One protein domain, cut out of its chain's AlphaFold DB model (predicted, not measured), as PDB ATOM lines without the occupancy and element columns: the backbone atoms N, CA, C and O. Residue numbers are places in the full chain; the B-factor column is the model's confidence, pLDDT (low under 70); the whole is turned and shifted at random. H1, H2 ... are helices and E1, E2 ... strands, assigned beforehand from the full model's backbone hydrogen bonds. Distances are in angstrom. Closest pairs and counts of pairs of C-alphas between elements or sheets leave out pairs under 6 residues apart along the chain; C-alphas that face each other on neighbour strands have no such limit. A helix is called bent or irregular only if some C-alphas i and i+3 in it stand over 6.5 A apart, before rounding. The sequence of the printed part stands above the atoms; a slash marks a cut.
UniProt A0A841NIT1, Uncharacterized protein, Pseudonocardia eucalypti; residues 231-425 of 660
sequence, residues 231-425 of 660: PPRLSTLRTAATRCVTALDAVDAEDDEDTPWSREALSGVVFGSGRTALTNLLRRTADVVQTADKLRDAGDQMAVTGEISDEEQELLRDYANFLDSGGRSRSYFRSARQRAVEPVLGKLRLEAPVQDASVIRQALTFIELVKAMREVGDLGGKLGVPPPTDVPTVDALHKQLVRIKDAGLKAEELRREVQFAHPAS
ATOM      1  N   PRO A 231     -65.879 -15.474 -70.346       81.44
ATOM      2  CA  PRO A 231     -67.039 -15.931 -69.573       81.44
ATOM      3  C   PRO A 231     -67.050 -15.553 -68.075       81.44
ATOM      4  O   PRO A 231     -68.089 -15.087 -67.598       81.44
ATOM      5  N   PRO A 232     -65.944 -15.677 -67.300       85.12
ATOM      6  CA  PRO A 232     -65.942 -15.283 -65.886       85.12
ATOM      7  C   PRO A 232     -66.032 -13.763 -65.666       85.12
ATOM      8  O   PRO A 232     -66.539 -13.311 -64.639       85.12
ATOM      9  N   ARG A 233     -65.549 -12.952 -66.616       86.00
ATOM     10  CA  ARG A 233     -65.694 -11.490 -66.545       86.00
ATOM     11  C   ARG A 233     -67.101 -11.063 -66.935       86.00
ATOM     12  O   ARG A 233     -67.673 -10.210 -66.263       86.00
ATOM     13  N   LEU A 234     -67.674 -11.694 -67.958       85.94
ATOM     14  CA  LEU A 234     -69.052 -11.458 -68.384       85.94
ATOM     15  C   LEU A 234     -70.044 -11.765 -67.256       85.94
ATOM     16  O   LEU A 234     -70.934 -10.959 -66.999       85.94
ATOM     17  N   SER A 235     -69.870 -12.874 -66.529       86.81
ATOM     18  CA  SER A 235     -70.745 -13.213 -65.396       86.81
ATOM     19  C   SER A 235     -70.637 -12.211 -64.239       86.81
ATOM     20  O   SER A 235     -71.652 -11.857 -63.632       86.81
ATOM     21  N   THR A 236     -69.430 -11.707 -63.965       89.81
ATOM     22  CA  THR A 236     -69.188 -10.666 -62.954       89.81
ATOM     23  C   THR A 236     -69.869  -9.356 -63.350       89.81
ATOM     24  O   THR A 236     -70.643  -8.804 -62.566       89.81
ATOM     25  N   LEU A 237     -69.663  -8.908 -64.593       90.12
ATOM     26  CA  LEU A 237     -70.274  -7.694 -65.131       90.12
ATOM     27  C   LEU A 237     -71.807  -7.790 -65.147       90.12
ATOM     28  O   LEU A 237     -72.482  -6.863 -64.706       90.12
ATOM     29  N   ARG A 238     -72.358  -8.930 -65.581       90.69
ATOM     30  CA  ARG A 238     -73.801  -9.206 -65.545       90.69
ATOM     31  C   ARG A 238     -74.345  -9.129 -64.124       90.69
ATOM     32  O   ARG A 238     -75.357  -8.480 -63.896       90.69
ATOM     33  N   THR A 239     -73.661  -9.742 -63.157       92.94
ATOM     34  CA  THR A 239     -74.079  -9.709 -61.748       92.94
ATOM     35  C   THR A 239     -74.092  -8.280 -61.202       92.94
ATOM     36  O   THR A 239     -75.046  -7.894 -60.524       92.94
ATOM     37  N   ALA A 240     -73.065  -7.481 -61.507       91.75
ATOM     38  CA  ALA A 240     -73.007  -6.074 -61.117       91.75
ATOM     39  C   ALA A 240     -74.131  -5.253 -61.775       91.75
ATOM     40  O   ALA A 240     -74.799  -4.478 -61.091       91.75
ATOM     41  N   ALA A 241     -74.395  -5.472 -63.068       91.81
ATOM     42  CA  ALA A 241     -75.462  -4.797 -63.803       91.81
ATOM     43  C   ALA A 241     -76.855  -5.155 -63.263       91.81
ATOM     44  O   ALA A 241     -77.632  -4.252 -62.967       91.81
ATOM     45  N   THR A 242     -77.149  -6.440 -63.032       94.12
ATOM     46  CA  THR A 242     -78.418  -6.876 -62.424       94.12
ATOM     47  C   THR A 242     -78.612  -6.251 -61.046       94.12
ATOM     48  O   THR A 242     -79.673  -5.699 -60.778       94.12
ATOM     49  N   ARG A 243     -77.584  -6.271 -60.183       94.38
ATOM     50  CA  ARG A 243     -77.651  -5.631 -58.856       94.38
ATOM     51  C   ARG A 243     -77.915  -4.130 -58.954       94.38
ATOM     52  O   ARG A 243     -78.664  -3.607 -58.140       94.38
ATOM     53  N   CYS A 244     -77.302  -3.454 -59.924       93.50
ATOM     54  CA  CYS A 244     -77.517  -2.031 -60.150       93.50
ATOM     55  C   CYS A 244     -78.955  -1.745 -60.597       93.50
ATOM     56  O   CYS A 244     -79.601  -0.921 -59.963       93.50
ATOM     57  N   VAL A 245     -79.478  -2.461 -61.601       93.44
ATOM     58  CA  VAL A 245     -80.869  -2.301 -62.068       93.44
ATOM     59  C   VAL A 245     -81.858  -2.559 -60.932       93.44
ATOM     60  O   VAL A 245     -82.695  -1.710 -60.655       93.44
ATOM     61  N   THR A 246     -81.706  -3.662 -60.191       94.50
ATOM     62  CA  THR A 246     -82.592  -3.977 -59.057       94.50
ATOM     63  C   THR A 246     -82.546  -2.912 -57.958       94.50
ATOM     64  O   THR A 246     -83.576  -2.606 -57.363       94.50
ATOM     65  N   ALA A 247     -81.372  -2.342 -57.671       92.69
ATOM     66  CA  ALA A 247     -81.249  -1.286 -56.671       92.69
ATOM     67  C   ALA A 247     -81.849   0.049 -57.149       92.69
ATOM     68  O   ALA A 247     -82.418   0.767 -56.332       92.69
ATOM     69  N   LEU A 248     -81.756   0.367 -58.447       91.12
ATOM     70  CA  LEU A 248     -82.399   1.543 -59.044       91.12
ATOM     71  C   LEU A 248     -83.925   1.409 -59.039       91.12
ATOM     72  O   LEU A 248     -84.601   2.284 -58.505       91.12
ATOM     73  N   ASP A 249     -84.454   0.273 -59.504       91.44
ATOM     74  CA  ASP A 249     -85.897   0.002 -59.490       91.44
ATOM     75  C   ASP A 249     -86.465   0.064 -58.052       91.44
ATOM     76  O   ASP A 249     -87.591   0.507 -57.837       91.44
ATOM     77  N   ALA A 250     -85.683  -0.336 -57.038       89.62
ATOM     78  CA  ALA A 250     -86.083  -0.252 -55.630       89.62
ATOM     79  C   ALA A 250     -86.114   1.182 -55.069       89.62
ATOM     80  O   ALA A 250     -86.855   1.437 -54.120       89.62
ATOM     81  N   VAL A 251     -85.303   2.098 -55.610       87.88
ATOM     82  CA  VAL A 251     -85.364   3.529 -55.269       87.88
ATOM     83  C   VAL A 251     -86.616   4.149 -55.888       87.88
ATOM     84  O   VAL A 251     -87.340   4.855 -55.190       87.88
ATOM     85  N   ASP A 252     -86.907   3.816 -57.145       85.81
ATOM     86  CA  ASP A 252     -88.040   4.372 -57.890       85.81
ATOM     87  C   ASP A 252     -89.406   3.875 -57.386       85.81
ATOM     88  O   ASP A 252     -90.392   4.598 -57.468       85.81
ATOM     89  N   ALA A 253     -89.483   2.654 -56.843       82.69
ATOM     90  CA  ALA A 253     -90.746   2.037 -56.424       82.69
ATOM     91  C   ALA A 253     -91.479   2.759 -55.277       82.69
ATOM     92  O   ALA A 253     -92.676   2.539 -55.101       82.69
ATOM     93  N   GLU A 254     -90.774   3.562 -54.477       71.50
ATOM     94  CA  GLU A 254     -91.347   4.279 -53.325       71.50
ATOM     95  C   GLU A 254     -91.012   5.770 -53.315       71.50
ATOM     96  O   GLU A 254     -91.108   6.424 -52.276       71.50
ATOM     97  N   ASP A 255     -90.609   6.309 -54.466       69.69
ATOM     98  CA  ASP A 255     -90.601   7.755 -54.644       69.69
ATOM     99  C   ASP A 255     -92.048   8.225 -54.837       69.69
ATOM    100  O   ASP A 255     -92.824   7.617 -55.576       69.69
ATOM    101  N   ASP A 256     -92.424   9.286 -54.130       65.44
ATOM    102  CA  ASP A 256     -93.770   9.852 -54.210       65.44
ATOM    103  C   ASP A 256     -93.927  10.568 -55.564       65.44
ATOM    104  O   ASP A 256     -93.058  11.366 -55.935       65.44
ATOM    105  N   GLU A 257     -95.012  10.309 -56.308       61.03
ATOM    106  CA  GLU A 257     -95.204  10.831 -57.681       61.03
ATOM    107  C   GLU A 257     -95.124  12.372 -57.743       61.03
ATOM    108  O   GLU A 257     -94.730  12.941 -58.762       61.03
ATOM    109  N   ASP A 258     -95.438  13.042 -56.631       54.41
ATOM    110  CA  ASP A 258     -95.501  14.499 -56.524       54.41
ATOM    111  C   ASP A 258     -94.142  15.175 -56.234       54.41
ATOM    112  O   ASP A 258     -94.009  16.384 -56.446       54.41
ATOM    113  N   THR A 259     -93.109  14.447 -55.768       62.12
ATOM    114  CA  THR A 259     -91.780  15.044 -55.483       62.12
ATOM    115  C   THR A 259     -90.616  14.049 -55.672       62.12
ATOM    116  O   THR A 259     -90.154  13.458 -54.696       62.12
ATOM    117  N   PRO A 260     -90.069  13.885 -56.893       72.75
ATOM    118  CA  PRO A 260     -89.024  12.897 -57.185       72.75
ATOM    119  C   PRO A 260     -87.625  13.361 -56.737       72.75
ATOM    120  O   PRO A 260     -86.740  13.647 -57.547       72.75
ATOM    121  N   TRP A 261     -87.410  13.477 -55.426       85.94
ATOM    122  CA  TRP A 261     -86.133  13.922 -54.854       85.94
ATOM    123  C   TRP A 261     -85.085  12.800 -54.814       85.94
ATOM    124  O   TRP A 261     -83.880  13.071 -54.759       85.94
ATOM    125  N   SER A 262     -85.511  11.531 -54.836       86.75
ATOM    126  CA  SER A 262     -84.622  10.388 -54.603       86.75
ATOM    127  C   SER A 262     -83.561  10.229 -55.701       86.75
ATOM    128  O   SER A 262     -82.392   9.960 -55.401       86.75
ATOM    129  N   ARG A 263     -83.929  10.488 -56.966       86.38
ATOM    130  CA  ARG A 263     -83.019  10.434 -58.122       86.38
ATOM    131  C   ARG A 263     -82.004  11.571 -58.133       86.38
ATOM    132  O   ARG A 263     -80.836  11.343 -58.455       86.38
ATOM    133  N   GLU A 264     -82.412  12.778 -57.745       86.25
ATOM    134  CA  GLU A 264     -81.493  13.914 -57.610       86.25
ATOM    135  C   GLU A 264     -80.486  13.672 -56.480       86.25
ATOM    136  O   GLU A 264     -79.276  13.837 -56.677       86.25
ATOM    137  N   ALA A 265     -80.960  13.185 -55.329       85.81
ATOM    138  CA  ALA A 265     -80.102  12.806 -54.212       85.81
ATOM    139  C   ALA A 265     -79.124  11.685 -54.603       85.81
ATOM    140  O   ALA A 265     -77.933  11.773 -54.295       85.81
ATOM    141  N   LEU A 266     -79.587  10.661 -55.328       88.31
ATOM    142  CA  LEU A 266     -78.743   9.581 -55.842       88.31
ATOM    143  C   LEU A 266     -77.667  10.105 -56.805       88.31
ATOM    144  O   LEU A 266     -76.487   9.787 -56.637       88.31
ATOM    145  N   SER A 267     -78.040  10.957 -57.763       87.44
ATOM    146  CA  SER A 267     -77.095  11.598 -58.684       87.44
ATOM    147  C   SER A 267     -76.035  12.410 -57.928       87.44
ATOM    148  O   SER A 267     -74.832  12.244 -58.151       87.44
ATOM    149  N   GLY A 268     -76.449  13.206 -56.937       85.00
ATOM    150  CA  GLY A 268     -75.541  13.977 -56.083       85.00
ATOM    151  C   GLY A 268     -74.604  13.119 -55.220       85.00
ATOM    152  O   GLY A 268     -73.512  13.565 -54.855       85.00
ATOM    153  N   VAL A 269     -74.996  11.882 -54.903       85.88
ATOM    154  CA  VAL A 269     -74.194  10.913 -54.135       85.88
ATOM    155  C   VAL A 269     -73.182  10.174 -55.014       85.88
ATOM    156  O   VAL A 269     -72.071   9.906 -54.550       85.88
ATOM    157  N   VAL A 270     -73.547   9.854 -56.259       84.81
ATOM    158  CA  VAL A 270     -72.693   9.125 -57.215       84.81
ATOM    159  C   VAL A 270     -71.697  10.055 -57.915       84.81
ATOM    160  O   VAL A 270     -70.530   9.695 -58.074       84.81
ATOM    161  N   PHE A 271     -72.125  11.259 -58.309       83.38
ATOM    162  CA  PHE A 271     -71.311  12.200 -59.095       83.38
ATOM    163  C   PHE A 271     -70.802  13.411 -58.302       83.38
ATOM    164  O   PHE A 271     -69.912  14.119 -58.773       83.38
ATOM    165  N   GLY A 272     -71.344  13.663 -57.107       77.81
ATOM    166  CA  GLY A 272     -71.063  14.862 -56.318       77.81
ATOM    167  C   GLY A 272     -70.492  14.595 -54.924       77.81
ATOM    168  O   GLY A 272     -70.103  13.488 -54.553       77.81
ATOM    169  N   SER A 273     -70.456  15.646 -54.102       71.50
ATOM    170  CA  SER A 273     -69.991  15.588 -52.709       71.50
ATOM    171  C   SER A 273     -71.065  15.112 -51.717       71.50
ATOM    172  O   SER A 273     -70.864  15.206 -50.505       71.50
ATOM    173  N   GLY A 274     -72.206  14.602 -52.197       79.00
ATOM    174  CA  GLY A 274     -73.371  14.263 -51.373       79.00
ATOM    175  C   GLY A 274     -73.166  13.091 -50.407       79.00
ATOM    176  O   GLY A 274     -73.949  12.926 -49.474       79.00
ATOM    177  N   ARG A 275     -72.097  12.294 -50.558       83.88
ATOM    178  CA  ARG A 275     -71.850  11.086 -49.740       83.88
ATOM    179  C   ARG A 275     -71.768  11.367 -48.240       83.88
ATOM    180  O   ARG A 275     -72.308  10.609 -47.432       83.88
ATOM    181  N   THR A 276     -71.072  12.435 -47.850       86.00
ATOM    182  CA  THR A 276     -70.895  12.790 -46.432       86.00
ATOM    183  C   THR A 276     -72.201  13.291 -45.829       86.00
ATOM    184  O   THR A 276     -72.552  12.892 -44.720       86.00
ATOM    185  N   ALA A 277     -72.957  14.097 -46.580       86.88
ATOM    186  CA  ALA A 277     -74.285  14.554 -46.193       86.88
ATOM    187  C   ALA A 277     -75.257  13.373 -46.033       86.88
ATOM    188  O   ALA A 277     -75.891  13.262 -44.985       86.88
ATOM    189  N   LEU A 278     -75.284  12.437 -46.990       89.31
ATOM    190  CA  LEU A 278     -76.115  11.231 -46.926       89.31
ATOM    191  C   LEU A 278     -75.763  10.376 -45.706       89.31
ATOM    192  O   LEU A 278     -76.645   9.941 -44.972       89.31
ATOM    193  N   THR A 279     -74.470  10.161 -45.450       89.62
ATOM    194  CA  THR A 279     -74.017   9.361 -44.301       89.62
ATOM    195  C   THR A 279     -74.417  10.004 -42.970       89.62
ATOM    196  O   THR A 279     -74.855   9.308 -42.053       89.62
ATOM    197  N   ASN A 280     -74.303  11.331 -42.862       90.06
ATOM    198  CA  ASN A 280     -74.724  12.066 -41.669       90.06
ATOM    199  C   ASN A 280     -76.243  12.010 -41.468       90.06
ATOM    200  O   ASN A 280     -76.689  11.791 -40.342       90.06
ATOM    201  N   LEU A 281     -77.018  12.164 -42.545       91.19
ATOM    202  CA  LEU A 281     -78.476  12.097 -42.511       91.19
ATOM    203  C   LEU A 281     -78.964  10.687 -42.146       91.19
ATOM    204  O   LEU A 281     -79.833  10.545 -41.292       91.19
ATOM    205  N   LEU A 282     -78.353   9.637 -42.702       92.56
ATOM    206  CA  LEU A 282     -78.632   8.240 -42.349       92.56
ATOM    207  C   LEU A 282     -78.393   7.945 -40.870       92.56
ATOM    208  O   LEU A 282     -79.222   7.306 -40.227       92.56
ATOM    209  N   ARG A 283     -77.269   8.421 -40.322       93.00
ATOM    210  CA  ARG A 283     -76.983   8.278 -38.893       93.00
ATOM    211  C   ARG A 283     -78.028   9.016 -38.058       93.00
ATOM    212  O   ARG A 283     -78.568   8.441 -37.125       93.00
ATOM    213  N   ARG A 284     -78.346  10.267 -38.416       91.44
ATOM    214  CA  ARG A 284     -79.268  11.088 -37.621       91.44
ATOM    215  C   ARG A 284     -80.702  10.563 -37.661       91.44
ATOM    216  O   ARG A 284     -81.356  10.530 -36.627       91.44
ATOM    217  N   THR A 285     -81.171  10.119 -38.822       92.31
ATOM    218  CA  THR A 285     -82.492   9.485 -38.971       92.31
ATOM    219  C   THR A 285     -82.576   8.175 -38.187       92.31
ATOM    220  O   THR A 285     -83.563   7.966 -37.487       92.31
ATOM    221  N   ALA A 286     -81.523   7.346 -38.191       91.62
ATOM    222  CA  ALA A 286     -81.460   6.147 -37.351       91.62
ATOM    223  C   ALA A 286     -81.527   6.479 -35.849       91.62
ATOM    224  O   ALA A 286     -82.271   5.833 -35.111       91.62
ATOM    225  N   ASP A 287     -80.796   7.507 -35.402       89.56
ATOM    226  CA  ASP A 287     -80.826   7.968 -34.009       89.56
ATOM    227  C   ASP A 287     -82.237   8.438 -33.604       89.56
ATOM    228  O   ASP A 287     -82.694   8.141 -32.499       89.56
ATOM    229  N   VAL A 288     -82.942   9.146 -34.497       88.56
ATOM    230  CA  VAL A 288     -84.326   9.608 -34.284       88.56
ATOM    231  C   VAL A 288     -85.285   8.426 -34.163       88.56
ATOM    232  O   VAL A 288     -86.023   8.364 -33.184       88.56
ATOM    233  N   VAL A 289     -85.236   7.460 -35.089       89.00
ATOM    234  CA  VAL A 289     -86.087   6.254 -35.045       89.00
ATOM    235  C   VAL A 289     -85.832   5.461 -33.759       89.00
ATOM    236  O   VAL A 289     -86.770   5.120 -33.043       89.00
ATOM    237  N   GLN A 290     -84.563   5.256 -33.390       88.69
ATOM    238  CA  GLN A 290     -84.206   4.548 -32.159       88.69
ATOM    239  C   GLN A 290     -84.663   5.295 -30.895       88.69
ATOM    240  O   GLN A 290     -85.046   4.675 -29.901       88.69
ATOM    241  N   THR A 291     -84.588   6.627 -30.899       86.56
ATOM    242  CA  THR A 291     -85.024   7.461 -29.770       86.56
ATOM    243  C   THR A 291     -86.545   7.468 -29.648       86.56
ATOM    244  O   THR A 291     -87.063   7.369 -28.537       86.56
ATOM    245  N   ALA A 292     -87.259   7.503 -30.770       85.31
ATOM    246  CA  ALA A 292     -88.709   7.407 -30.791       85.31
ATOM    247  C   ALA A 292     -89.209   6.028 -30.337       85.31
ATOM    248  O   ALA A 292     -90.151   5.957 -29.553       85.31
ATOM    249  N   ASP A 293     -88.535   4.937 -30.717       85.19
ATOM    250  CA  ASP A 293     -88.873   3.590 -30.237       85.19
ATOM    251  C   ASP A 293     -88.743   3.459 -28.710       85.19
ATOM    252  O   ASP A 293     -89.570   2.811 -28.069       85.19
ATOM    253  N   LYS A 294     -87.753   4.123 -28.092       83.06
ATOM    254  CA  LYS A 294     -87.624   4.189 -26.619       83.06
ATOM    255  C   LYS A 294     -88.764   4.968 -25.954       83.06
ATOM    256  O   LYS A 294     -88.996   4.794 -24.760       83.06
ATOM    257  N   LEU A 295     -89.437   5.834 -26.708       81.38
ATOM    258  CA  LEU A 295     -90.535   6.687 -26.261       81.38
ATOM    259  C   LEU A 295     -91.913   6.178 -26.703       81.38
ATOM    260  O   LEU A 295     -92.892   6.847 -26.396       81.38
ATOM    261  N   ARG A 296     -92.013   5.021 -27.372       71.19
ATOM    262  CA  ARG A 296     -93.222   4.555 -28.075       71.19
ATOM    263  C   ARG A 296     -94.525   4.659 -27.266       71.19
ATOM    264  O   ARG A 296     -95.534   5.052 -27.827       71.19
ATOM    265  N   ASP A 297     -94.498   4.372 -25.964       70.62
ATOM    266  CA  ASP A 297     -95.702   4.416 -25.114       70.62
ATOM    267  C   ASP A 297     -95.929   5.776 -24.419       70.62
ATOM    268  O   ASP A 297     -97.026   6.065 -23.946       70.62
ATOM    269  N   ALA A 298     -94.888   6.607 -24.317       70.12
ATOM    270  CA  ALA A 298     -94.894   7.847 -23.534       70.12
ATOM    271  C   ALA A 298     -94.902   9.116 -24.403       70.12
ATOM    272  O   ALA A 298     -95.366  10.158 -23.951       70.12
ATOM    273  N   GLY A 299     -94.393   9.043 -25.635       66.44
ATOM    274  CA  GLY A 299     -94.218  10.178 -26.543       66.44
ATOM    275  C   GLY A 299     -95.533  10.784 -27.028       66.44
ATOM    276  O   GLY A 299     -95.632  12.004 -27.105       66.44
ATOM    277  N   ASP A 300     -96.565   9.965 -27.247       69.94
ATOM    278  CA  ASP A 300     -97.894  10.421 -27.691       69.94
ATOM    279  C   ASP A 300     -98.606  11.307 -26.649       69.94
ATOM    280  O   ASP A 300     -99.521  12.061 -26.973       69.94
ATOM    281  N   GLN A 301     -98.158  11.248 -25.392       72.69
ATOM    282  CA  GLN A 301     -98.688  12.021 -24.265       72.69
ATOM    283  C   GLN A 301     -97.879  13.301 -23.989       72.69
ATOM    284  O   GLN A 301     -98.101  13.970 -22.969       72.69
ATOM    285  N   MET A 302     -96.913  13.632 -24.855       78.69
ATOM    286  CA  MET A 302     -95.987  14.751 -24.684       78.69
ATOM    287  C   MET A 302     -96.045  15.710 -25.877       78.69
ATOM    288  O   MET A 302     -96.008  15.301 -27.030       78.69
ATOM    289  N   ALA A 303     -96.094  17.017 -25.611       78.94
ATOM    290  CA  ALA A 303     -95.926  18.038 -26.645       78.94
ATOM    291  C   ALA A 303     -95.090  19.215 -26.134       78.94
ATOM    292  O   ALA A 303     -95.270  19.694 -25.014       78.94
ATOM    293  N   VAL A 304     -94.182  19.712 -26.971       79.94
ATOM    294  CA  VAL A 304     -93.370  20.900 -26.684       79.94
ATOM    295  C   VAL A 304     -94.080  22.114 -27.281       79.94
ATOM    296  O   VAL A 304     -94.279  22.184 -28.489       79.94
ATOM    297  N   THR A 305     -94.480  23.067 -26.439       77.25
ATOM    298  CA  THR A 305     -95.280  24.244 -26.846       77.25
ATOM    299  C   THR A 305     -94.451  25.514 -27.067       77.25
ATOM    300  O   THR A 305     -94.989  26.531 -27.496       77.25
ATOM    301  N   GLY A 306     -93.138  25.468 -26.820       73.50
ATOM    302  CA  GLY A 306     -92.215  26.583 -27.047       73.50
ATOM    303  C   GLY A 306     -90.757  26.129 -27.125       73.50
ATOM    304  O   GLY A 306     -90.449  24.966 -26.877       73.50
ATOM    305  N   GLU A 307     -89.844  27.035 -27.475       75.81
ATOM    306  CA  GLU A 307     -88.411  26.723 -27.495       75.81
ATOM    307  C   GLU A 307     -87.850  26.580 -26.073       75.81
ATOM    308  O   GLU A 307     -88.138  27.392 -25.182       75.81
ATOM    309  N   ILE A 308     -87.069  25.515 -25.879       80.00
ATOM    310  CA  ILE A 308     -86.413  25.175 -24.616       80.00
ATOM    311  C   ILE A 308     -84.906  25.313 -24.828       80.00
ATOM    312  O   ILE A 308     -84.334  24.592 -25.651       80.00
ATOM    313  N   SER A 309     -84.273  26.245 -24.112       84.12
ATOM    314  CA  SER A 309     -82.825  26.471 -24.196       84.12
ATOM    315  C   SER A 309     -82.030  25.344 -23.518       84.12
ATOM    316  O   SER A 309     -82.572  24.559 -22.736       84.12
ATOM    317  N   ASP A 310     -80.728  25.255 -23.795       82.50
ATOM    318  CA  ASP A 310     -79.870  24.239 -23.168       82.50
ATOM    319  C   ASP A 310     -79.762  24.446 -21.635       82.50
ATOM    320  O   ASP A 310     -79.720  23.468 -20.887       82.50
ATOM    321  N   GLU A 311     -79.836  25.696 -21.156       82.81
ATOM    322  CA  GLU A 311     -79.914  26.039 -19.723       82.81
ATOM    323  C   GLU A 311     -81.226  25.537 -19.085       82.81
ATOM    324  O   GLU A 311     -81.241  25.007 -17.974       82.81
ATOM    325  N   GLU A 312     -82.345  25.643 -19.806       82.88
ATOM    326  CA  GLU A 312     -83.650  25.150 -19.348       82.88
ATOM    327  C   GLU A 312     -83.705  23.611 -19.304       82.88
ATOM    328  O   GLU A 312     -84.360  23.035 -18.431       82.88
ATOM    329  N   GLN A 313     -82.973  22.926 -20.188       84.31
ATOM    330  CA  GLN A 313     -82.795  21.470 -20.120       84.31
ATOM    331  C   GLN A 313     -81.934  21.046 -18.923       84.31
ATOM    332  O   GLN A 313     -82.199  20.007 -18.317       84.31
ATOM    333  N   GLU A 314     -80.913  21.824 -18.556       85.56
ATOM    334  CA  GLU A 314     -80.091  21.558 -17.370       85.56
ATOM    335  C   GLU A 314     -80.916  21.670 -16.082       85.56
ATOM    336  O   GLU A 314     -80.867  20.772 -15.240       85.56
ATOM    337  N   LEU A 315     -81.798  22.671 -15.995       86.00
ATOM    338  CA  LEU A 315     -82.767  22.792 -14.901       86.00
ATOM    339  C   LEU A 315     -83.684  21.558 -14.793       86.00
ATOM    340  O   LEU A 315     -83.924  21.057 -13.690       86.00
ATOM    341  N   LEU A 316     -84.170  21.026 -15.920       84.12
ATOM    342  CA  LEU A 316     -84.968  19.793 -15.948       84.12
ATOM    343  C   LEU A 316     -84.165  18.565 -15.482       84.12
ATOM    344  O   LEU A 316     -84.698  17.748 -14.724       84.12
ATOM    345  N   ARG A 317     -82.887  18.443 -15.872       87.12
ATOM    346  CA  ARG A 317     -81.986  17.371 -15.395       87.12
ATOM    347  C   ARG A 317     -81.755  17.466 -13.887       87.12
ATOM    348  O   ARG A 317     -81.871  16.461 -13.185       87.12
ATOM    349  N   ASP A 318     -81.516  18.667 -13.374       85.62
ATOM    350  CA  ASP A 318     -81.339  18.924 -11.943       85.62
ATOM    351  C   ASP A 318     -82.591  18.600 -11.124       85.62
ATOM    352  O   ASP A 318     -82.504  18.101  -9.994       85.62
ATOM    353  N   TYR A 319     -83.771  18.852 -11.691       84.62
ATOM    354  CA  TYR A 319     -85.037  18.508 -11.059       84.62
ATOM    355  C   TYR A 319     -85.327  17.002 -11.099       84.62
ATOM    356  O   TYR A 319     -85.773  16.454 -10.089       84.62
ATOM    357  N   ALA A 320     -84.998  16.305 -12.192       83.94
ATOM    358  CA  ALA A 320     -85.062  14.842 -12.246       83.94
ATOM    359  C   ALA A 320     -84.136  14.202 -11.195       83.94
ATOM    360  O   ALA A 320     -84.583  13.377 -10.399       83.94
ATOM    361  N   ASN A 321     -82.885  14.667 -11.107       86.12
ATOM    362  CA  ASN A 321     -81.918  14.217 -10.101       86.12
ATOM    363  C   ASN A 321     -82.400  14.495  -8.668       86.12
ATOM    364  O   ASN A 321     -82.197  13.685  -7.762       86.12
ATOM    365  N   PHE A 322     -83.064  15.635  -8.444       84.88
ATOM    366  CA  PHE A 322     -83.680  15.954  -7.158       84.88
ATOM    367  C   PHE A 322     -84.778  14.949  -6.779       84.88
ATOM    368  O   PHE A 322     -84.794  14.493  -5.634       84.88
ATOM    369  N   LEU A 323     -85.653  14.570  -7.713       83.12
ATOM    370  CA  LEU A 323     -86.701  13.576  -7.463       83.12
ATOM    371  C   LEU A 323     -86.118  12.170  -7.235       83.12
ATOM    372  O   LEU A 323     -86.531  11.498  -6.292       83.12
ATOM    373  N   ASP A 324     -85.088  11.773  -7.989       83.75
ATOM    374  CA  ASP A 324     -84.375  10.500  -7.785       83.75
ATOM    375  C   ASP A 324     -83.651  10.429  -6.431       83.75
ATOM    376  O   ASP A 324     -83.585   9.374  -5.802       83.75
ATOM    377  N   SER A 325     -83.150  11.563  -5.930       82.88
ATOM    378  CA  SER A 325     -82.516  11.657  -4.603       82.88
ATOM    379  C   SER A 325     -83.507  11.626  -3.423       82.88
ATOM    380  O   SER A 325     -83.115  11.852  -2.278       82.88
ATOM    381  N   GLY A 326     -84.793  11.355  -3.680       76.81
ATOM    382  CA  GLY A 326     -85.856  11.290  -2.672       76.81
ATOM    383  C   GLY A 326     -86.591  12.614  -2.438       76.81
ATOM    384  O   GLY A 326     -87.369  12.738  -1.485       76.81
ATOM    385  N   GLY A 327     -86.363  13.619  -3.290       78.06
ATOM    386  CA  GLY A 327     -87.148  14.848  -3.316       78.06
ATOM    387  C   GLY A 327     -88.606  14.562  -3.685       78.06
ATOM    388  O   GLY A 327     -88.890  13.729  -4.534       78.06
ATOM    389  N   ARG A 328     -89.558  15.257  -3.051       75.62
ATOM    390  CA  ARG A 328     -90.989  15.162  -3.394       75.62
ATOM    391  C   ARG A 328     -91.461  16.464  -4.017       75.62
ATOM    392  O   ARG A 328     -91.152  17.532  -3.481       75.62
ATOM    393  N   SER A 329     -92.250  16.380  -5.085       74.19
ATOM    394  CA  SER A 329     -92.975  17.543  -5.594       74.19
ATOM    395  C   SER A 329     -94.043  17.940  -4.569       74.19
ATOM    396  O   SER A 329     -94.833  17.117  -4.101       74.19
ATOM    397  N   ARG A 330     -94.018  19.198  -4.117       74.25
ATOM    398  CA  ARG A 330     -94.974  19.704  -3.120       74.25
ATOM    399  C   ARG A 330     -95.878  20.747  -3.762       74.25
ATOM    400  O   ARG A 330     -95.400  21.615  -4.489       74.25
ATOM    401  N   SER A 331     -97.178  20.672  -3.489       65.19
ATOM    402  CA  SER A 331     -98.152  21.690  -3.911       65.19
ATOM    403  C   SER A 331     -98.019  22.975  -3.089       65.19
ATOM    404  O   SER A 331     -98.134  24.069  -3.632       65.19
ATOM    405  N   TYR A 332     -97.672  22.843  -1.806       55.72
ATOM    406  CA  TYR A 332     -97.428  23.939  -0.870       55.72
ATOM    407  C   TYR A 332     -95.973  23.895  -0.370       55.72
ATOM    408  O   TYR A 332     -95.443  22.820  -0.100       55.72
ATOM    409  N   PHE A 333     -95.316  25.057  -0.250       58.50
ATOM    410  CA  PHE A 333     -93.885  25.186   0.098       58.50
ATOM    411  C   PHE A 333     -92.927  24.484  -0.882       58.50
ATOM    412  O   PHE A 333     -92.113  23.638  -0.504       58.50
ATOM    413  N   ARG A 334     -93.013  24.875  -2.160       73.06
ATOM    414  CA  ARG A 334     -92.135  24.400  -3.242       73.06
ATOM    415  C   ARG A 334     -90.661  24.661  -2.932       73.06
ATOM    416  O   ARG A 334     -90.319  25.755  -2.463       73.06
ATOM    417  N   SER A 335     -89.811  23.675  -3.226       75.69
ATOM    418  CA  SER A 335     -88.353  23.788  -3.108       75.69
ATOM    419  C   SER A 335     -87.801  24.815  -4.106       75.69
ATOM    420  O   SER A 335     -88.440  25.114  -5.115       75.69
ATOM    421  N   ALA A 336     -86.607  25.359  -3.844       75.44
ATOM    422  CA  ALA A 336     -85.966  26.318  -4.753       75.44
ATOM    423  C   ALA A 336     -85.799  25.743  -6.175       75.44
ATOM    424  O   ALA A 336     -86.076  26.433  -7.151       75.44
ATOM    425  N   ARG A 337     -85.457  24.450  -6.278       76.06
ATOM    426  CA  ARG A 337     -85.337  23.718  -7.550       76.06
ATOM    427  C   ARG A 337     -86.682  23.555  -8.269       76.06
ATOM    428  O   ARG A 337     -86.753  23.773  -9.470       76.06
ATOM    429  N   GLN A 338     -87.762  23.255  -7.539       77.38
ATOM    430  CA  GLN A 338     -89.108  23.146  -8.118       77.38
ATOM    431  C   GLN A 338     -89.621  24.500  -8.639       77.38
ATOM    432  O   GLN A 338     -90.257  24.538  -9.685       77.38
ATOM    433  N   ARG A 339     -89.320  25.614  -7.954       76.75
ATOM    434  CA  ARG A 339     -89.679  26.967  -8.431       76.75
ATOM    435  C   ARG A 339     -88.911  27.377  -9.686       76.75
ATOM    436  O   ARG A 339     -89.467  28.085 -10.513       76.75
ATOM    437  N   ALA A 340     -87.654  26.950  -9.811       79.06
ATOM    438  CA  ALA A 340     -86.819  27.262 -10.968       79.06
ATOM    439  C   ALA A 340     -87.263  26.513 -12.239       79.06
ATOM    440  O   ALA A 340     -87.197  27.072 -13.326       79.06
ATOM    441  N   VAL A 341     -87.753  25.276 -12.100       82.06
ATOM    442  CA  VAL A 341     -88.195  24.432 -13.227       82.06
ATOM    443  C   VAL A 341     -89.644  24.676 -13.664       82.06
ATOM    444  O   VAL A 341     -90.008  24.362 -14.793       82.06
ATOM    445  N   GLU A 342     -90.487  25.251 -12.809       80.25
ATOM    446  CA  GLU A 342     -91.915  25.454 -13.088       80.25
ATOM    447  C   GLU A 342     -92.231  26.242 -14.381       80.25
ATOM    448  O   GLU A 342     -93.122  25.810 -15.116       80.25
ATOM    449  N   PRO A 343     -91.499  27.319 -14.737       81.12
ATOM    450  CA  PRO A 343     -91.692  28.006 -16.016       81.12
ATOM    451  C   PRO A 343     -91.371  27.115 -17.223       81.12
ATOM    452  O   PRO A 343     -92.029  27.218 -18.257       81.12
ATOM    453  N   VAL A 344     -90.389  26.217 -17.085       79.88
ATOM    454  CA  VAL A 344     -89.963  25.282 -18.138       79.88
ATOM    455  C   VAL A 344     -90.970  24.140 -18.286       79.88
ATOM    456  O   VAL A 344     -91.334  23.788 -19.404       79.88
ATOM    457  N   LEU A 345     -91.503  23.615 -17.175       77.88
ATOM    458  CA  LEU A 345     -92.608  22.647 -17.205       77.88
ATOM    459  C   LEU A 345     -93.869  23.236 -17.844       77.88
ATOM    460  O   LEU A 345     -94.597  22.505 -18.497       77.88
ATOM    461  N   GLY A 346     -94.103  24.546 -17.724       75.81
ATOM    462  CA  GLY A 346     -95.199  25.230 -18.416       75.81
ATOM    463  C   GLY A 346     -95.077  25.235 -19.947       75.81
ATOM    464  O   GLY A 346     -96.087  25.378 -20.630       75.81
ATOM    465  N   LYS A 347     -93.865  25.042 -20.490       80.94
ATOM    466  CA  LYS A 347     -93.612  24.901 -21.936       80.94
ATOM    467  C   LYS A 347     -93.811  23.462 -22.438       80.94
ATOM    468  O   LYS A 347     -93.824  23.239 -23.652       80.94
ATOM    469  N   LEU A 348     -93.983  22.493 -21.539       79.50
ATOM    470  CA  LEU A 348     -94.197  21.080 -21.844       79.50
ATOM    471  C   LEU A 348     -95.634  20.688 -21.500       79.50
ATOM    472  O   LEU A 348     -96.079  20.807 -20.362       79.50
ATOM    473  N   ARG A 349     -96.365  20.159 -22.475       77.69
ATOM    474  CA  ARG A 349     -97.646  19.507 -22.223       77.69
ATOM    475  C   ARG A 349     -97.369  18.038 -21.921       77.69
ATOM    476  O   ARG A 349     -96.919  17.322 -22.805       77.69
ATOM    477  N   LEU A 350     -97.614  17.628 -20.679       77.50
ATOM    478  CA  LEU A 350     -97.488  16.250 -20.200       77.50
ATOM    479  C   LEU A 350     -98.860  15.804 -19.682       77.50
ATOM    480  O   LEU A 350     -99.436  16.491 -18.839       77.50
ATOM    481  N   GLU A 351     -99.397  14.683 -20.167       67.62
ATOM    482  CA  GLU A 351    -100.675  14.152 -19.652       67.62
ATOM    483  C   GLU A 351    -100.519  13.420 -18.304       67.62
ATOM    484  O   GLU A 351    -101.482  13.290 -17.546       67.62
ATOM    485  N   ALA A 352     -99.294  13.008 -17.958       68.88
ATOM    486  CA  ALA A 352     -98.957  12.359 -16.693       68.88
ATOM    487  C   ALA A 352     -98.505  13.365 -15.606       68.88
ATOM    488  O   ALA A 352     -97.818  14.348 -15.905       68.88
ATOM    489  N   PRO A 353     -98.835  13.132 -14.318       65.38
ATOM    490  CA  PRO A 353     -98.418  14.012 -13.231       65.38
ATOM    491  C   PRO A 353     -96.892  13.986 -13.035       65.38
ATOM    492  O   PRO A 353     -96.282  12.926 -12.928       65.38
ATOM    493  N   VAL A 354     -96.277  15.169 -12.909       66.75
ATOM    494  CA  VAL A 354     -94.815  15.373 -12.766       66.75
ATOM    495  C   VAL A 354     -94.316  15.038 -11.345       66.75
ATOM    496  O   VAL A 354     -93.723  15.866 -10.645       66.75
ATOM    497  N   GLN A 355     -94.645  13.841 -10.862       67.69
ATOM    498  CA  GLN A 355     -94.242  13.329  -9.546       67.69
ATOM    499  C   GLN A 355     -93.054  12.370  -9.642       67.69
ATOM    500  O   GLN A 355     -92.250  12.324  -8.713       67.69
ATOM    501  N   ASP A 356     -92.903  11.693 -10.782       76.88
ATOM    502  CA  ASP A 356     -91.861  10.700 -11.010       76.88
ATOM    503  C   ASP A 356     -90.714  11.259 -11.861       76.88
ATOM    504  O   ASP A 356     -90.919  11.917 -12.885       76.88
ATOM    505  N   ALA A 357     -89.478  10.953 -11.459       80.19
ATOM    506  CA  ALA A 357     -88.275  11.333 -12.199       80.19
ATOM    507  C   ALA A 357     -88.228  10.712 -13.609       80.19
ATOM    508  O   ALA A 357     -87.657  11.301 -14.529       80.19
ATOM    509  N   SER A 358     -88.865   9.551 -13.801       81.25
ATOM    510  CA  SER A 358     -88.982   8.870 -15.097       81.25
ATOM    511  C   SER A 358     -89.714   9.719 -16.138       81.25
ATOM    512  O   SER A 358     -89.247   9.804 -17.271       81.25
ATOM    513  N   VAL A 359     -90.789  10.410 -15.747       81.31
ATOM    514  CA  VAL A 359     -91.588  11.276 -16.633       81.31
ATOM    515  C   VAL A 359     -90.759  12.467 -17.122       81.31
ATOM    516  O   VAL A 359     -90.817  12.826 -18.294       81.31
ATOM    517  N   ILE A 360     -89.917  13.048 -16.261       81.12
ATOM    518  CA  ILE A 360     -89.033  14.163 -16.650       81.12
ATOM    519  C   ILE A 360     -87.883  13.677 -17.534       81.12
ATOM    520  O   ILE A 360     -87.519  14.357 -18.490       81.12
ATOM    521  N   ARG A 361     -87.324  12.489 -17.267       83.56
ATOM    522  CA  ARG A 361     -86.307  11.878 -18.141       83.56
ATOM    523  C   ARG A 361     -86.876  11.552 -19.529       83.56
ATOM    524  O   ARG A 361     -86.201  11.790 -20.529       83.56
ATOM    525  N   GLN A 362     -88.115  11.065 -19.605       84.00
ATOM    526  CA  GLN A 362     -88.832  10.864 -20.869       84.00
ATOM    527  C   GLN A 362     -89.096  12.194 -21.589       84.00
ATOM    528  O   GLN A 362     -88.816  12.291 -22.779       84.00
ATOM    529  N   ALA A 363     -89.516  13.243 -20.873       82.75
ATOM    530  CA  ALA A 363     -89.692  14.580 -21.446       82.75
ATOM    531  C   ALA A 363     -88.376  15.169 -21.988       82.75
ATOM    532  O   ALA A 363     -88.364  15.744 -23.072       82.75
ATOM    533  N   LEU A 364     -87.251  14.979 -21.289       84.75
ATOM    534  CA  LEU A 364     -85.919  15.352 -21.783       84.75
ATOM    535  C   LEU A 364     -85.559  14.603 -23.072       84.75
ATOM    536  O   LEU A 364     -85.100  15.217 -24.031       84.75
ATOM    537  N   THR A 365     -85.836  13.298 -23.118       85.50
ATOM    538  CA  THR A 365     -85.606  12.465 -24.310       85.50
ATOM    539  C   THR A 365     -86.504  12.917 -25.474       85.50
ATOM    540  O   THR A 365     -86.073  12.932 -26.623       85.50
ATOM    541  N   PHE A 366     -87.736  13.353 -25.192       84.81
ATOM    542  CA  PHE A 366     -88.662  13.900 -26.186       84.81
ATOM    543  C   PHE A 366     -88.205  15.268 -26.728       84.81
ATOM    544  O   PHE A 366     -88.295  15.518 -27.926       84.81
ATOM    545  N   ILE A 367     -87.644  16.141 -25.884       85.31
ATOM    546  CA  ILE A 367     -87.032  17.407 -26.330       85.31
ATOM    547  C   ILE A 367     -85.837  17.131 -27.255       85.31
ATOM    548  O   ILE A 367     -85.709  17.762 -28.307       85.31
ATOM    549  N   GLU A 368     -84.986  16.168 -26.892       86.19
ATOM    550  CA  GLU A 368     -83.860  15.731 -27.724       86.19
ATOM    551  C   GLU A 368     -84.335  15.142 -29.062       86.19
ATOM    552  O   GLU A 368     -83.733  15.437 -30.095       86.19
ATOM    553  N   LEU A 369     -85.448  14.397 -29.069       87.38
ATOM    554  CA  LEU A 369     -86.092  13.883 -30.280       87.38
ATOM    555  C   LEU A 369     -86.577  15.016 -31.199       87.38
ATOM    556  O   LEU A 369     -86.265  15.009 -32.388       87.38
ATOM    557  N   VAL A 370     -87.279  16.022 -30.664       85.69
ATOM    558  CA  VAL A 370     -87.757  17.182 -31.446       85.69
ATOM    559  C   VAL A 370     -86.584  17.984 -32.024       85.69
ATOM    560  O   VAL A 370     -86.622  18.382 -33.190       85.69
ATOM    561  N   LYS A 371     -85.514  18.194 -31.242       86.44
ATOM    562  CA  LYS A 371     -84.276  18.834 -31.723       86.44
ATOM    563  C   LYS A 371     -83.631  18.005 -32.839       86.44
ATOM    564  O   LYS A 371     -83.263  18.555 -33.874       86.44
ATOM    565  N   ALA A 372     -83.569  16.685 -32.670       86.88
ATOM    566  CA  ALA A 372     -83.030  15.767 -33.664       86.88
ATOM    567  C   ALA A 372     -83.835  15.759 -34.972       86.88
ATOM    568  O   ALA A 372     -83.232  15.756 -36.041       86.88
ATOM    569  N   MET A 373     -85.168  15.826 -34.915       87.62
ATOM    570  CA  MET A 373     -86.017  15.930 -36.107       87.62
ATOM    571  C   MET A 373     -85.789  17.235 -36.884       87.62
ATOM    572  O   MET A 373     -85.719  17.203 -38.112       87.62
ATOM    573  N   ARG A 374     -85.601  18.373 -36.197       86.69
ATOM    574  CA  ARG A 374     -85.238  19.640 -36.865       86.69
ATOM    575  C   ARG A 374     -83.883  19.543 -37.558       86.69
ATOM    576  O   ARG A 374     -83.763  19.922 -38.715       86.69
ATOM    577  N   GLU A 375     -82.895  18.957 -36.885       88.56
ATOM    578  CA  GLU A 375     -81.575  18.725 -37.477       88.56
ATOM    579  C   GLU A 375     -81.633  17.784 -38.694       88.56
ATOM    580  O   GLU A 375     -80.880  17.979 -39.646       88.56
ATOM    581  N   VAL A 376     -82.525  16.782 -38.697       89.81
ATOM    582  CA  VAL A 376     -82.796  15.951 -39.887       89.81
ATOM    583  C   VAL A 376     -83.335  16.809 -41.031       89.81
ATOM    584  O   VAL A 376     -82.855  16.659 -42.151       89.81
ATOM    585  N   GLY A 377     -84.261  17.735 -40.763       86.44
ATOM    586  CA  GLY A 377     -84.757  18.692 -41.758       86.44
ATOM    587  C   GLY A 377     -83.653  19.598 -42.320       86.44
ATOM    588  O   GLY A 377     -83.503  19.707 -43.536       86.44
ATOM    589  N   ASP A 378     -82.815  20.172 -41.454       87.06
ATOM    590  CA  ASP A 378     -81.701  21.047 -41.854       87.06
ATOM    591  C   ASP A 378     -80.636  20.305 -42.679       87.06
ATOM    592  O   ASP A 378     -80.048  20.850 -43.620       87.06
ATOM    593  N   LEU A 379     -80.354  19.046 -42.324       85.69
ATOM    594  CA  LEU A 379     -79.447  18.181 -43.080       85.69
ATOM    595  C   LEU A 379     -80.075  17.719 -44.401       85.69
ATOM    596  O   LEU A 379     -79.367  17.665 -45.408       85.69
ATOM    597  N   GLY A 380     -81.375  17.424 -44.405       85.19
ATOM    598  CA  GLY A 380     -82.148  17.035 -45.584       85.19
ATOM    599  C   GLY A 380     -82.204  18.141 -46.634       85.19
ATOM    600  O   GLY A 380     -81.947  17.878 -47.809       85.19
ATOM    601  N   GLY A 381     -82.379  19.397 -46.210       83.19
ATOM    602  CA  GLY A 381     -82.386  20.557 -47.107       83.19
ATOM    603  C   GLY A 381     -81.098  20.725 -47.923       83.19
ATOM    604  O   GLY A 381     -81.140  21.216 -49.046       83.19
ATOM    605  N   LYS A 382     -79.948  20.247 -47.424       82.19
ATOM    606  CA  LYS A 382     -78.672  20.260 -48.175       82.19
ATOM    607  C   LYS A 382     -78.625  19.247 -49.323       82.19
ATOM    608  O   LYS A 382     -77.769  19.368 -50.193       82.19
ATOM    609  N   LEU A 383     -79.492  18.239 -49.287       81.06
ATOM    610  CA  LEU A 383     -79.607  17.164 -50.274       81.06
ATOM    611  C   LEU A 383     -80.892  17.279 -51.111       81.06
ATOM    612  O   LEU A 383     -81.166  16.375 -51.892       81.06
ATOM    613  N   GLY A 384     -81.678  18.350 -50.936       82.75
ATOM    614  CA  GLY A 384     -82.977  18.507 -51.600       82.75
ATOM    615  C   GLY A 384     -84.066  17.568 -51.066       82.75
ATOM    616  O   GLY A 384     -85.095  17.401 -51.707       82.75
ATOM    617  N   VAL A 385     -83.848  16.949 -49.903       86.38
ATOM    618  CA  VAL A 385     -84.797  16.019 -49.278       86.38
ATOM    619  C   VAL A 385     -85.897  16.815 -48.568       86.38
ATOM    620  O   VAL A 385     -85.565  17.743 -47.816       86.38
ATOM    621  N   PRO A 386     -87.184  16.460 -48.735       84.19
ATOM    622  CA  PRO A 386     -88.271  17.122 -48.026       84.19
ATOM    623  C   PRO A 386     -88.135  16.936 -46.501       84.19
ATOM    624  O   PRO A 386     -87.765  15.851 -46.036       84.19
ATOM    625  N   PRO A 387     -88.412  17.977 -45.692       84.25
ATOM    626  CA  PRO A 387     -88.317  17.874 -44.242       84.25
ATOM    627  C   PRO A 387     -89.417  16.940 -43.704       84.25
ATOM    628  O   PRO A 387     -90.588  17.133 -44.037       84.25
ATOM    629  N   PRO A 388     -89.081  15.952 -42.855       85.69
ATOM    630  CA  PRO A 388     -90.076  15.046 -42.295       85.69
ATOM    631  C   PRO A 388     -90.981  15.769 -41.290       85.69
ATOM    632  O   PRO A 388     -90.518  16.595 -40.498       85.69
ATOM    633  N   THR A 389     -92.274  15.445 -41.305       84.31
ATOM    634  CA  THR A 389     -93.297  16.082 -40.457       84.31
ATOM    635  C   THR A 389     -93.533  15.348 -39.141       84.31
ATOM    636  O   THR A 389     -93.942  15.965 -38.160       84.31
ATOM    637  N   ASP A 390     -93.274  14.042 -39.102       84.00
ATOM    638  CA  ASP A 390     -93.532  13.164 -37.959       84.00
ATOM    639  C   ASP A 390     -92.500  12.019 -37.876       84.00
ATOM    640  O   ASP A 390     -91.624  11.869 -38.724       84.00
ATOM    641  N   VAL A 391     -92.555  11.207 -36.820       84.12
ATOM    642  CA  VAL A 391     -91.632  10.069 -36.657       84.12
ATOM    643  C   VAL A 391     -91.822   8.989 -37.741       84.12
ATOM    644  O   VAL A 391     -90.809   8.519 -38.263       84.12
ATOM    645  N   PRO A 392     -93.052   8.585 -38.125       85.94
ATOM    646  CA  PRO A 392     -93.256   7.638 -39.226       85.94
ATOM    647  C   PRO A 392     -92.632   8.084 -40.556       85.94
ATOM    648  O   PRO A 392     -92.011   7.272 -41.240       85.94
ATOM    649  N   THR A 393     -92.725   9.370 -40.903       86.81
ATOM    650  CA  THR A 393     -92.076   9.938 -42.095       86.81
ATOM    651  C   THR A 393     -90.555   9.944 -41.969       86.81
ATOM    652  O   THR A 393     -89.878   9.725 -42.969       86.81
ATOM    653  N   VAL A 394     -89.986  10.091 -40.762       88.06
ATOM    654  CA  VAL A 394     -88.540   9.885 -40.543       88.06
ATOM    655  C   VAL A 394     -88.129   8.427 -40.780       88.06
ATOM    656  O   VAL A 394     -87.073   8.196 -41.366       88.06
ATOM    657  N   ASP A 395     -88.926   7.444 -40.353       88.19
ATOM    658  CA  ASP A 395     -88.639   6.021 -40.598       88.19
ATOM    659  C   ASP A 395     -88.742   5.662 -42.090       88.19
ATOM    660  O   ASP A 395     -87.853   5.004 -42.639       88.19
ATOM    661  N   ALA A 396     -89.775   6.156 -42.780       88.25
ATOM    662  CA  ALA A 396     -89.905   6.023 -44.231       88.25
ATOM    663  C   ALA A 396     -88.718   6.672 -44.962       88.25
ATOM    664  O   ALA A 396     -88.077   6.038 -45.804       88.25
ATOM    665  N   LEU A 397     -88.346   7.893 -44.562       89.19
ATOM    666  CA  LEU A 397     -87.171   8.586 -45.081       89.19
ATOM    667  C   LEU A 397     -85.889   7.783 -44.830       89.19
ATOM    668  O   LEU A 397     -85.076   7.627 -45.736       89.19
ATOM    669  N   HIS A 398     -85.700   7.235 -43.627       90.50
ATOM    670  CA  HIS A 398     -84.535   6.417 -43.302       90.50
ATOM    671  C   HIS A 398     -84.411   5.212 -44.244       90.50
ATOM    672  O   HIS A 398     -83.344   4.984 -44.819       90.50
ATOM    673  N   LYS A 399     -85.509   4.474 -44.454       90.31
ATOM    674  CA  LYS A 399     -85.564   3.334 -45.384       90.31
ATOM    675  C   LYS A 399     -85.208   3.751 -46.811       90.31
ATOM    676  O   LYS A 399     -84.396   3.077 -47.448       90.31
ATOM    677  N   GLN A 400     -85.735   4.879 -47.284       90.06
ATOM    678  CA  GLN A 400     -85.436   5.385 -48.624       90.06
ATOM    679  C   GLN A 400     -83.969   5.819 -48.769       90.06
ATOM    680  O   GLN A 400     -83.307   5.471 -49.745       90.06
ATOM    681  N   LEU A 401     -83.392   6.477 -47.759       90.88
ATOM    682  CA  LEU A 401     -81.969   6.834 -47.750       90.88
ATOM    683  C   LEU A 401     -81.053   5.597 -47.749       90.88
ATOM    684  O   LEU A 401     -79.967   5.636 -48.334       90.88
ATOM    685  N   VAL A 402     -81.465   4.496 -47.107       92.06
ATOM    686  CA  VAL A 402     -80.727   3.219 -47.146       92.06
ATOM    687  C   VAL A 402     -80.722   2.649 -48.565       92.06
ATOM    688  O   VAL A 402     -79.665   2.216 -49.029       92.06
ATOM    689  N   ARG A 403     -81.855   2.707 -49.276       91.38
ATOM    690  CA  ARG A 403     -81.956   2.286 -50.684       91.38
ATOM    691  C   ARG A 403     -81.096   3.156 -51.599       91.38
ATOM    692  O   ARG A 403     -80.317   2.612 -52.371       91.38
ATOM    693  N   ILE A 404     -81.137   4.483 -51.442       91.12
ATOM    694  CA  ILE A 404     -80.279   5.420 -52.195       91.12
ATOM    695  C   ILE A 404     -78.796   5.102 -51.970       91.12
ATOM    696  O   ILE A 404     -78.005   5.081 -52.915       91.12
ATOM    697  N   LYS A 405     -78.396   4.815 -50.724       91.56
ATOM    698  CA  LYS A 405     -77.018   4.413 -50.418       91.56
ATOM    699  C   LYS A 405     -76.636   3.106 -51.115       91.56
ATOM    700  O   LYS A 405     -75.534   3.025 -51.654       91.56
ATOM    701  N   ASP A 406     -77.501   2.094 -51.076       92.44
ATOM    702  CA  ASP A 406     -77.241   0.808 -51.730       92.44
ATOM    703  C   ASP A 406     -77.152   0.966 -53.255       92.44
ATOM    704  O   ASP A 406     -76.152   0.566 -53.851       92.44
ATOM    705  N   ALA A 407     -78.107   1.671 -53.871       91.94
ATOM    706  CA  ALA A 407     -78.097   1.995 -55.297       91.94
ATOM    707  C   ALA A 407     -76.827   2.749 -55.712       91.94
ATOM    708  O   ALA A 407     -76.199   2.394 -56.709       91.94
ATOM    709  N   GLY A 408     -76.379   3.723 -54.913       90.44
ATOM    710  CA  GLY A 408     -75.126   4.438 -55.155       90.44
ATOM    711  C   GLY A 408     -73.900   3.519 -55.127       90.44
ATOM    712  O   GLY A 408     -73.037   3.609 -56.000       90.44
ATOM    713  N   LEU A 409     -73.835   2.583 -54.173       91.75
ATOM    714  CA  LEU A 409     -72.758   1.587 -54.113       91.75
ATOM    715  C   LEU A 409     -72.793   0.627 -55.310       91.75
ATOM    716  O   LEU A 409     -71.735   0.284 -55.838       91.75
ATOM    717  N   LYS A 410     -73.982   0.205 -55.757       93.62
ATOM    718  CA  LYS A 410     -74.138  -0.682 -56.923       93.62
ATOM    719  C   LYS A 410     -73.824   0.008 -58.243       93.62
ATOM    720  O   LYS A 410     -73.165  -0.595 -59.089       93.62
ATOM    721  N   ALA A 411     -74.198   1.275 -58.391       89.94
ATOM    722  CA  ALA A 411     -73.805   2.095 -59.530       89.94
ATOM    723  C   ALA A 411     -72.276   2.266 -59.594       89.94
ATOM    724  O   ALA A 411     -71.681   2.118 -60.660       89.94
ATOM    725  N   GLU A 412     -71.608   2.498 -58.458       87.81
ATOM    726  CA  GLU A 412     -70.140   2.568 -58.392       87.81
ATOM    727  C   GLU A 412     -69.443   1.230 -58.674       87.81
ATOM    728  O   GLU A 412     -68.381   1.212 -59.303       87.81
ATOM    729  N   GLU A 413     -70.018   0.116 -58.207       90.69
ATOM    730  CA  GLU A 413     -69.559  -1.247 -58.506       90.69
ATOM    731  C   GLU A 413     -69.606  -1.488 -60.022       90.69
ATOM    732  O   GLU A 413     -68.572  -1.774 -60.626       90.69
ATOM    733  N   LEU A 414     -70.756  -1.252 -60.664       89.50
ATOM    734  CA  LEU A 414     -70.913  -1.387 -62.115       89.50
ATOM    735  C   LEU A 414     -69.949  -0.477 -62.886       89.50
ATOM    736  O   LEU A 414     -69.276  -0.917 -63.817       89.50
ATOM    737  N   ARG A 415     -69.842   0.787 -62.472       86.25
ATOM    738  CA  ARG A 415     -68.940   1.771 -63.072       86.25
ATOM    739  C   ARG A 415     -67.488   1.288 -63.078       86.25
ATOM    740  O   ARG A 415     -66.776   1.460 -64.067       86.25
ATOM    741  N   ARG A 416     -67.054   0.679 -61.974       86.00
ATOM    742  CA  ARG A 416     -65.718   0.099 -61.829       86.00
ATOM    743  C   ARG A 416     -65.530  -1.102 -62.754       86.00
ATOM    744  O   ARG A 416     -64.520  -1.160 -63.449       86.00
ATOM    745  N   GLU A 417     -66.492  -2.017 -62.800       86.88
ATOM    746  CA  GLU A 417     -66.422  -3.196 -63.673       86.88
ATOM    747  C   GLU A 417     -66.360  -2.804 -65.159       86.88
ATOM    748  O   GLU A 417     -65.496  -3.286 -65.893       86.88
ATOM    749  N   VAL A 418     -67.185  -1.845 -65.597       83.00
ATOM    750  CA  VAL A 418     -67.148  -1.305 -66.970       83.00
ATOM    751  C   VAL A 418     -65.805  -0.623 -67.266       83.00
ATOM    752  O   VAL A 418     -65.259  -0.777 -68.360       83.00
ATOM    753  N   GLN A 419     -65.222   0.087 -66.294       78.44
ATOM    754  CA  GLN A 419     -63.914   0.730 -66.446       78.44
ATOM    755  C   GLN A 419     -62.774  -0.279 -66.655       78.44
ATOM    756  O   GLN A 419     -61.865  -0.014 -67.445       78.44
ATOM    757  N   PHE A 420     -62.805  -1.419 -65.959       75.12
ATOM    758  CA  PHE A 420     -61.779  -2.460 -66.083       75.12
ATOM    759  C   PHE A 420     -61.993  -3.397 -67.277       75.12
ATOM    760  O   PHE A 420     -61.031  -4.026 -67.726       75.12
ATOM    761  N   ALA A 421     -63.214  -3.478 -67.808       71.31
ATOM    762  CA  ALA A 421     -63.548  -4.332 -68.942       71.31
ATOM    763  C   ALA A 421     -62.785  -3.946 -70.222       71.31
ATOM    764  O   ALA A 421     -62.277  -4.835 -70.905       71.31
ATOM    765  N   HIS A 422     -62.639  -2.648 -70.531       63.25
ATOM    766  CA  HIS A 422     -61.869  -2.218 -71.703       63.25
ATOM    767  C   HIS A 422     -61.234  -0.821 -71.526       63.25
ATOM    768  O   HIS A 422     -61.933   0.197 -71.590       63.25
ATOM    769  N   PRO A 423     -59.899  -0.723 -71.358       59.03
ATOM    770  CA  PRO A 423     -59.226   0.529 -71.000       59.03
ATOM    771  C   PRO A 423     -59.327   1.628 -72.070       59.03
ATOM    772  O   PRO A 423     -59.118   2.791 -71.739       59.03
ATOM    773  N   ALA A 424     -59.687   1.297 -73.314       57.44
ATOM    774  CA  ALA A 424     -59.851   2.248 -74.418       57.44
ATOM    775  C   ALA A 424     -61.312   2.452 -74.877       57.44
ATOM    776  O   ALA A 424     -61.532   3.099 -75.895       57.44
ATOM    777  N   SER A 425     -62.311   1.882 -74.187       63.00
ATOM    778  CA  SER A 425     -63.688   1.916 -74.702       63.00
ATOM    779  C   SER A 425     -64.348   3.302 -74.551       63.00
ATOM    780  O   SER A 425     -64.313   3.869 -73.456       63.00
TER     781      SER A 425
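This is residues 231 to 425 of the 660 residues of an uncharacterized protein of Pseudonocardia eucalypti (UniProt A0A841NIT1). A long rod of helices is built from overlapping pairs: H1 and H7 run side by side at one end, with H2 packed on them, H3 overlaps the first part of H7 and links it to H6 in the middle, and H6 reaches into a small head at the far end. In that head H4 packs on the first part of H6, H5 packs on H4, and the short antiparallel strands E1 and E2 lie near H6. The 195 printed residues hold seven named helices and two named strands, in the order H1, H2, H3, E1, H4, H5, E2, H6, H7, mostly helix. The whole is loose, with a radius of gyration of the C-alphas of 23.8 A and spans of 84 by 34 by 27 A.

Find C-alpha 231 at (-67.039, -15.931, -69.573); from there H1 runs 31.5 A to residue 252. H2 covers residues 261 to 271, and H3, residues 274 to 294, is 30.3 A long. Next come E1, residues 302 to 304, H4, residues 310 to 324 and 21.1 A long, H5, residues 336 to 345, and E2, residues 348 to 350. H5 is irregular: C-alphas 340 and 343 are 7.1 A apart. Look for C-alpha 357 at (-88.275, 11.333, -12.199), where H6 begins; it runs 36.6 A to residue 381. H7, residues 391 to 421, spans 45.1 A and ends at C-alpha 421, (-63.548, -4.332, -68.942).

Start at H1, which touches H7 at a shallow tilt of 25 degrees, opposite ways; their closest C-alphas, Ala 247 and Ala 407, are 4.8 A apart. H1 and H2 form a helical hairpin, touching through residues 251 to 252 of H1 alone, with C-alphas 251 and 262 closest at 6.9 A. H2 touches residues 400 to 412 of H7 alone, closest at C-alphas 270 and 408, 5.7 A. H3 touches residues 391 to 405 of H7 alone, closest at C-alphas 285 and 398, 5.7 A. H3 also touches H6, opposite ways at a shallow tilt of 23 degrees, C-alphas 288 and 369 being closest at 6.1 A. Residues 357 to 364 of H6 alone touch H4, closest at C-alphas 357 and 320, 4.8 A. H4 touches H5 at a steep tilt of 56 degrees, closest at C-alphas 315 and 341, 5.9 A. Between E1 and E2, N 303 and O 349 are within hydrogen-bond range at 2.9 A. Every O i to N i+4 pair is within range in H1, H2, H3, H4, H6 and H7, and 4 of 6 in H5.

The two C-alphas farthest apart, Tyr 332 and Ala 424, are 85.4 A apart. The printed part has no cut, and the link from H4 to H5, 11 residues, is long. The mean pLDDT of the printed part is 82.5, with residues 255 to 259, 299 to 300, 331 to 333, 351 to 355 and 422 to 425 under 70.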